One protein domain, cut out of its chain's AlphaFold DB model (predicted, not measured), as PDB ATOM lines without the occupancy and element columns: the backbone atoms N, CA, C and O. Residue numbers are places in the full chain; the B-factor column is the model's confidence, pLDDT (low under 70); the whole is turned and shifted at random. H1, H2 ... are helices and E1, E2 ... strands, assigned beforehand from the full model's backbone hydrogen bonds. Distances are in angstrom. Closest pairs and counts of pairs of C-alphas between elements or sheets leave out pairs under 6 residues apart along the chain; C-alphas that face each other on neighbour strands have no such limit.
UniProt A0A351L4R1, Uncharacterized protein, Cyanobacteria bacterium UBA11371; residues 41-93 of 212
ATOM      1  N   GLU A  41     -19.645  34.938 -40.349       86.12
ATOM      2  CA  GLU A  41     -18.251  35.201 -39.969       86.12
ATOM      3  C   GLU A  41     -17.811  36.634 -40.272       86.12
ATOM      4  O   GLU A  41     -17.097  37.251 -39.481       86.12
ATOM      5  N   GLN A  42     -18.235  37.175 -41.415       87.06
ATOM      6  CA  GLN A  42     -17.924  38.549 -41.798       87.06
ATOM      7  C   GLN A  42     -18.660  39.531 -40.891       87.06
ATOM      8  O   GLN A  42     -18.055  40.499 -40.438       87.06
ATOM      9  N   LEU A  43     -19.925  39.246 -40.581       89.56
ATOM     10  CA  LEU A  43     -20.738  40.068 -39.689       89.56
ATOM     11  C   LEU A  43     -20.154  40.135 -38.280       89.56
ATOM     12  O   LEU A  43     -20.006  41.223 -37.740       89.56
ATOM     13  N   VAL A  44     -19.746  38.998 -37.714       91.50
ATOM     14  CA  VAL A  44     -19.123  38.946 -36.385       91.50
ATOM     15  C   VAL A  44     -17.864  39.816 -36.320       91.50
ATOM     16  O   VAL A  44     -17.690  40.570 -35.362       91.50
ATOM     17  N   ASN A  45     -17.024  39.773 -37.359       87.88
ATOM     18  CA  ASN A  45     -15.849  40.642 -37.446       87.88
ATOM     19  C   ASN A  45     -16.241  42.123 -37.614       87.88
ATOM     20  O   ASN A  45     -15.617  42.992 -37.012       87.88
ATOM     21  N   GLN A  46     -17.276  42.421 -38.407       88.94
ATOM     22  CA  GLN A  46     -17.783  43.785 -38.608       88.94
ATOM     23  C   GLN A  46     -18.402  44.382 -37.338       88.94
ATOM     24  O   GLN A  46     -18.262  45.578 -37.103       88.94
ATOM     25  N   TRP A  47     -19.051  43.565 -36.507       89.69
ATOM     26  CA  TRP A  47     -19.578  43.968 -35.201       89.69
ATOM     27  C   TRP A  47     -18.480  44.164 -34.146       89.69
ATOM     28  O   TRP A  47     -18.771  44.611 -33.042       89.69
ATOM     29  N   GLY A  48     -17.221  43.854 -34.474       92.50
ATOM     30  CA  GLY A  48     -16.084  44.037 -33.575       92.50
ATOM     31  C   GLY A  48     -15.997  42.990 -32.465       92.50
ATOM     32  O   GLY A  48     -15.275  43.194 -31.491       92.50
ATOM     33  N   TYR A  49     -16.707  41.865 -32.590       93.75
ATOM     34  CA  TYR A  49     -16.626  40.795 -31.606       93.75
ATOM     35  C   TYR A  49     -15.390  39.921 -31.838       93.75
ATOM     36  O   TYR A  49     -15.140  39.419 -32.936       93.75
ATOM     37  N   THR A  50     -14.631  39.676 -30.771       93.19
ATOM     38  CA  THR A  50     -13.473  38.779 -30.812       93.19
ATOM     39  C   THR A  50     -13.932  37.329 -30.769       93.19
ATOM     40  O   THR A  50     -14.522  36.890 -29.779       93.19
ATOM     41  N   ARG A  51     -13.621  36.576 -31.829       93.06
ATOM     42  CA  ARG A  51     -13.868  35.131 -31.891       93.06
ATOM     43  C   ARG A  51     -13.012  34.385 -30.871       93.06
ATOM     44  O   ARG A  51     -11.824  34.668 -30.728       93.06
ATOM     45  N   VAL A  52     -13.615  33.406 -30.211       89.38
ATOM     46  CA  VAL A  52     -12.963  32.520 -29.239       89.38
ATOM     47  C   VAL A  52     -13.362  31.072 -29.482       89.38
ATOM     48  O   VAL A  52     -14.276  30.782 -30.254       89.38
ATOM     49  N   ALA A  53     -12.671  30.146 -28.817       83.00
ATOM     50  CA  ALA A  53     -13.122  28.764 -28.765       83.00
ATOM     51  C   ALA A  53     -14.539  28.696 -28.169       83.00
ATOM     52  O   ALA A  53     -14.872  29.443 -27.250       83.00
ATOM     53  N   CYS A  54     -15.369  27.792 -28.687       78.06
ATOM     54  CA  CYS A  54     -16.709  27.547 -28.164       78.06
ATOM     55  C   CYS A  54     -16.640  26.821 -26.820       78.06
ATOM     56  O   CYS A  54     -16.771  25.602 -26.754       78.06
ATOM     57  N   VAL A  55     -16.392  27.588 -25.762       70.88
ATOM     58  CA  VAL A  55     -16.268  27.120 -24.380       70.88
ATOM     59  C   VAL A  55     -17.305  27.796 -23.486       70.88
ATOM     60  O   VAL A  55     -17.909  28.806 -23.853       70.88
ATOM     61  N   THR A  56     -17.519  27.237 -22.297       59.97
ATOM     62  CA  THR A  56     -18.428  27.792 -21.290       59.97
ATOM     63  C   THR A  56     -18.085  29.248 -20.971       59.97
ATOM     64  O   THR A  56     -16.919  29.602 -20.800       59.97
ATOM     65  N   GLY A  57     -19.113  30.097 -20.899       67.81
ATOM     66  CA  GLY A  57     -18.964  31.540 -20.692       67.81
ATOM     67  C   GLY A  57     -18.806  32.356 -21.979       67.81
ATOM     68  O   GLY A  57     -18.807  33.581 -21.906       67.81
ATOM     69  N   ALA A  58     -18.727  31.720 -23.151       80.75
ATOM     70  CA  ALA A  58     -18.781  32.416 -24.433       80.75
ATOM     71  C   ALA A  58     -20.219  32.790 -24.841       80.75
ATOM     72  O   ALA A  58     -21.217  32.285 -24.316       80.75
ATOM     73  N   VAL A  59     -20.319  33.672 -25.827       88.81
ATOM     74  CA  VAL A  59     -21.549  33.953 -26.570       88.81
ATOM     75  C   VAL A  59     -21.577  33.055 -27.799       88.81
ATOM     76  O   VAL A  59     -20.642  33.084 -28.594       88.81
ATOM     77  N   PHE A  60     -22.652  32.297 -27.985       86.50
ATOM     78  CA  PHE A  60     -22.851  31.383 -29.107       86.50
ATOM     79  C   PHE A  60     -23.817  32.011 -30.110       86.50
ATOM     80  O   PHE A  60     -25.016  32.074 -29.848       86.50
ATOM     81  N   ILE A  61     -23.320  32.464 -31.258       91.81
ATOM     82  CA  ILE A  61     -24.128  33.070 -32.321       91.81
ATOM     83  C   ILE A  61     -24.370  32.034 -33.420       91.81
ATOM     84  O   ILE A  61     -23.420  31.478 -33.971       91.81
ATOM     85  N   ARG A  62     -25.636  31.781 -33.755       86.25
ATOM     86  CA  ARG A  62     -26.055  30.758 -34.721       86.25
ATOM     87  C   ARG A  62     -26.717  31.361 -35.952       86.25
ATOM     88  O   ARG A  62     -27.521  32.280 -35.837       86.25
ATOM     89  N   SER A  63     -26.441  30.790 -37.120       81.38
ATOM     90  CA  SER A  63     -27.201  31.034 -38.351       81.38
ATOM     91  C   SER A  63     -27.268  29.737 -39.155       81.38
ATOM     92  O   SER A  63     -26.248  29.235 -39.630       81.38
ATOM     93  N   GLY A  64     -28.460  29.139 -39.246       74.00
ATOM     94  CA  GLY A  64     -28.615  27.785 -39.781       74.00
ATOM     95  C   GLY A  64     -27.800  26.766 -38.976       74.00
ATOM     96  O   GLY A  64     -27.938  26.684 -37.758       74.00
ATOM     97  N   SER A  65     -26.935  26.003 -39.651       67.50
ATOM     98  CA  SER A  65     -26.041  25.017 -39.023       67.50
ATOM     99  C   SER A  65     -24.721  25.602 -38.508       67.50
ATOM    100  O   SER A  65     -23.947  24.896 -37.865       67.50
ATOM    101  N   LEU A  66     -24.419  26.867 -38.813       77.44
ATOM    102  CA  LEU A  66     -23.169  27.505 -38.411       77.44
ATOM    103  C   LEU A  66     -23.297  28.071 -36.995       77.44
ATOM    104  O   LEU A  66     -24.272  28.756 -36.680       77.44
ATOM    105  N   THR A  67     -22.288  27.823 -36.160       84.31
ATOM    106  CA  THR A  67     -22.141  28.438 -34.835       84.31
ATOM    107  C   THR A  67     -20.788  29.134 -34.745       84.31
ATOM    108  O   THR A  67     -19.763  28.531 -35.056       84.31
ATOM    109  N   ILE A  68     -20.785  30.387 -34.296       90.06
ATOM    110  CA  ILE A  68     -19.580  31.171 -34.013       90.06
ATOM    111  C   ILE A  68     -19.603  31.578 -32.548       90.06
ATOM    112  O   ILE A  68     -20.630  32.035 -32.047       90.06
ATOM    113  N   CYS A  69     -18.464  31.437 -31.875       89.56
ATOM    114  CA  CYS A  69     -18.324  31.805 -30.477       89.56
ATOM    115  C   CYS A  69     -17.478  33.061 -30.319       89.56
ATOM    116  O   CYS A  69     -16.431  33.200 -30.956       89.56
ATOM    117  N   VAL A  70     -17.947  33.986 -29.486       94.81
ATOM    118  CA  VAL A  70     -17.278  35.264 -29.224       94.81
ATOM    119  C   VAL A  70     -17.188  35.550 -27.729       94.81
ATOM    120  O   VAL A  70     -17.913  34.955 -26.927       94.81
ATOM    121  N   ASN A  71     -16.280  36.450 -27.351       93.31
ATOM    122  CA  ASN A  71     -16.186  36.918 -25.971       93.31
ATOM    123  C   ASN A  71     -17.485  37.616 -25.538       93.31
ATOM    124  O   ASN A  71     -18.021  38.424 -26.302       93.31
ATOM    125  N   PRO A  72     -17.973  37.357 -24.313       88.25
ATOM    126  CA  PRO A  72     -19.099  38.094 -23.766       88.25
ATOM    127  C   PRO A  72     -18.736  39.563 -23.547       88.25
ATOM    128  O   PRO A  72     -17.605  39.910 -23.202       88.25
ATOM    129  N   THR A  73     -19.729  40.425 -23.720       90.38
ATOM    130  CA  THR A  73     -19.643  41.862 -23.440       90.38
ATOM    131  C   THR A  73     -20.810  42.274 -22.545       90.38
ATOM    132  O   THR A  73     -21.723  41.483 -22.305       90.38
ATOM    133  N   ALA A  74     -20.801  43.509 -22.040       84.31
ATOM    134  CA  ALA A  74     -21.930  44.032 -21.267       84.31
ATOM    135  C   ALA A  74     -23.234  44.082 -22.093       84.31
ATOM    136  O   ALA A  74     -24.319  43.912 -21.545       84.31
ATOM    137  N   GLU A  75     -23.119  44.287 -23.407       86.06
ATOM    138  CA  GLU A  75     -24.240  44.401 -24.350       86.06
ATOM    139  C   GLU A  75     -24.676  43.042 -24.911       86.06
ATOM    140  O   GLU A  75     -25.841  42.851 -25.255       86.06
ATOM    141  N   LEU A  76     -23.742  42.093 -24.987       89.50
ATOM    142  CA  LEU A  76     -23.967  40.732 -25.456       89.50
ATOM    143  C   LEU A  76     -23.426  39.750 -24.405       89.50
ATOM    144  O   LEU A  76     -22.298  39.260 -24.539       89.50
ATOM    145  N   PRO A  77     -24.186  39.504 -23.322       83.62
ATOM    146  CA  PRO A  77     -23.762  38.605 -22.261       83.62
ATOM    147  C   PRO A  77     -23.711  37.159 -22.758       83.62
ATOM    148  O   PRO A  77     -24.385  36.796 -23.727       83.62
ATOM    149  N   ALA A  78     -22.928  36.325 -22.068       81.25
ATOM    150  CA  ALA A  78     -22.793  34.902 -22.368       81.25
ATOM    151  C   ALA A  78     -24.166  34.228 -22.522       81.25
ATOM    152  O   ALA A  78     -25.076  34.448 -21.720       81.25
ATOM    153  N   GLY A  79     -24.327  33.414 -23.563       76.06
ATOM    154  CA  GLY A  79     -25.630  32.858 -23.918       76.06
ATOM    155  C   GLY A  79     -25.719  32.420 -25.372       76.06
ATOM    156  O   GLY A  79     -24.747  32.506 -26.121       76.06
ATOM    157  N   ASN A  80     -26.891  31.928 -25.772       80.81
ATOM    158  CA  ASN A  80     -27.161  31.492 -27.139       80.81
ATOM    159  C   ASN A  80     -27.962  32.566 -27.875       80.81
ATOM    160  O   ASN A  80     -28.959  33.059 -27.355       80.81
ATOM    161  N   TYR A  81     -27.555  32.887 -29.097       87.81
ATOM    162  CA  TYR A  81     -28.171  33.901 -29.945       87.81
ATOM    163  C   TYR A  81     -28.350  33.351 -31.357       87.81
ATOM    164  O   TYR A  81     -27.496  32.626 -31.865       87.81
ATOM    165  N   ALA A  82     -29.468  33.677 -31.989       85.56
ATOM    166  CA  ALA A  82     -29.724  33.404 -33.390       85.56
ATOM    167  C   ALA A  82     -29.593  34.715 -34.152       85.56
ATOM    168  O   ALA A  82     -30.149  35.736 -33.749       85.56
ATOM    169  N   TYR A  83     -28.856  34.682 -35.252       88.06
ATOM    170  CA  TYR A  83     -28.826  35.779 -36.197       88.06
ATOM    171  C   TYR A  83     -30.047  35.696 -37.113       88.06
ATOM    172  O   TYR A  83     -30.191  34.743 -37.884       88.06
ATOM    173  N   ASP A  84     -30.910  36.702 -37.029       80.25
ATOM    174  CA  ASP A  84     -31.992  36.920 -37.979       80.25
ATOM    175  C   ASP A  84     -31.490  37.820 -39.116       80.25
ATOM    176  O   ASP A  84     -31.306  39.026 -38.947       80.25
ATOM    177  N   GLY A  85     -31.275  37.225 -40.291       77.56
ATOM    178  CA  GLY A  85     -30.819  37.935 -41.486       77.56
ATOM    179  C   GLY A  85     -31.861  38.874 -42.105       77.56
ATOM    180  O   GLY A  85     -31.490  39.711 -42.922       77.56
ATOM    181  N   VAL A  86     -33.141  38.767 -41.725       77.19
ATOM    182  CA  VAL A  86     -34.209  39.655 -42.217       77.19
ATOM    183  C   VAL A  86     -34.202  40.971 -41.447       77.19
ATOM    184  O   VAL A  86     -34.218  42.042 -42.051       77.19
ATOM    185  N   SER A  87     -34.155  40.902 -40.115       80.25
ATOM    186  CA  SER A  87     -34.077  42.094 -39.258       80.25
ATOM    187  C   SER A  87     -32.645  42.590 -39.031       80.25
ATOM    188  O   SER A  87     -32.452  43.709 -38.553       80.25
ATOM    189  N   ASN A  88     -31.647  41.788 -39.410       82.88
ATOM    190  CA  ASN A  88     -30.226  42.003 -39.149       82.88
ATOM    191  C   ASN A  88     -29.923  42.168 -37.649       82.88
ATOM    192  O   ASN A  88     -29.214  43.090 -37.241       82.88
ATOM    193  N   GLN A  89     -30.488  41.284 -36.824       85.31
ATOM    194  CA  GLN A  89     -30.360  41.332 -35.367       85.31
ATOM    195  C   GLN A  89     -29.938  39.990 -34.775       85.31
ATOM    196  O   GLN A  89     -30.198  38.923 -35.332       85.31
ATOM    197  N   LEU A  90     -29.297  40.061 -33.607       88.56
ATOM    198  CA  LEU A  90     -29.101  38.914 -32.732       88.56
ATOM    199  C   LEU A  90     -30.297  38.804 -31.794       88.56
ATOM    200  O   LEU A  90     -30.533  39.680 -30.965       88.56
ATOM    201  N   VAL A  91     -31.033  37.709 -31.912       85.75
ATOM    202  CA  VAL A  91     -32.141  37.386 -31.021       85.75
ATOM    203  C   VAL A  91     -31.631  36.372 -30.015       85.75
ATOM    204  O   VAL A  91     -31.122  35.319 -30.403       85.75
ATOM    205  N   ALA A  92     -31.740  36.675 -28.722       80.50
ATOM    206  CA  ALA A  92     -31.431  35.698 -27.686       80.50
ATOM    207  C   ALA A  92     -32.290  34.448 -27.918       80.50
ATOM    208  O   ALA A  92     -33.522  34.522 -27.922       80.50
ATOM    209  N   VAL A  93     -31.646  33.301 -28.137       71.56
ATOM    210  CA  VAL A  93     -32.359  32.032 -28.242       71.56
ATOM    211  C   VAL A  93     -32.595  31.570 -26.823       71.56
ATOM    212  O   VAL A  93     -31.733  30.986 -26.167       71.56
TER     213      VAL A  93
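This is residues 41 to 93 of the 212 residues of an uncharacterized protein of Cyanobacteria bacterium UBA11371 (UniProt A0A351L4R1). A strongly twisted sheet of four strands, made of two hairpins side by side, E1 with E2 and E3 with E4, has one short helix, H1, over one of its faces towards the E2 and E1 end. A long stretch with no named element, residues 47 to 58, leads from the helix to the sheet. The printed part has 53 residues, with one named helix and four named strands in the order H1 E1 E2 E3 E4; the sheet is mixed, in the order E2 E1 E3 E4. The class is mixed, helices and strands, with 26 of the 53 residues, under half, in named elements. The whole is compact and rounded, with a radius of gyration of the C-alphas of 10.0 A and spans of 28 by 21 by 21 A.

Begin at E1, residues 59 to 63, and E3, residues 79 to 84, the inner strands, which are parallel at 29 degrees; look for N 60 and O 79, 2.8 A apart and within hydrogen-bond range. On E1's other side is E2, residues 66 to 70, an edge strand; the two form a hairpin, antiparallel at 156 degrees, with N 61 and O 68 within range at 2.8 A. E4, residues 89 to 92, is the other edge strand and forms a hairpin with E3, antiparallel at 144 degrees, with N 82 and O 91 within range at 2.8 A. E2 and E4 are apart. From edge to edge the strands' lines turn by 83 degrees. H1, residues 41 to 46, is on the sheet at a height of 9.5 A; it lies only just over E1, with 3 of its C-alphas falling on that strand, and runs slantwise to it at 46 degrees on the local plane. The closest C-alphas of H1 and E2 are those of Glu 41 and Ile 68, 7.3 A apart. In H1 every O i to N i+4 pair is within hydrogen-bond range.

Find C-alpha 59 at (-21.549, 33.953, -26.570); from there E1 runs 13.4 A to C-alpha 63. E2 is also 13.4 A long, E3 16.0 A and E4 9.6 A, ending at C-alpha 92 at (-31.431, 35.698, -27.686). H1 starts at C-alpha 41 at (-18.251, 35.201, -39.969) and is 8.7 A long.

The C-alphas farthest apart, those of Thr 56 and Val 86, are 28.8 A apart. The printed part has no cut. The link from H1 to E1 is long, with 12 residues. The mean pLDDT of the printed part is 84.2; look for values under 70 at residues 56 to 57 and residue 65.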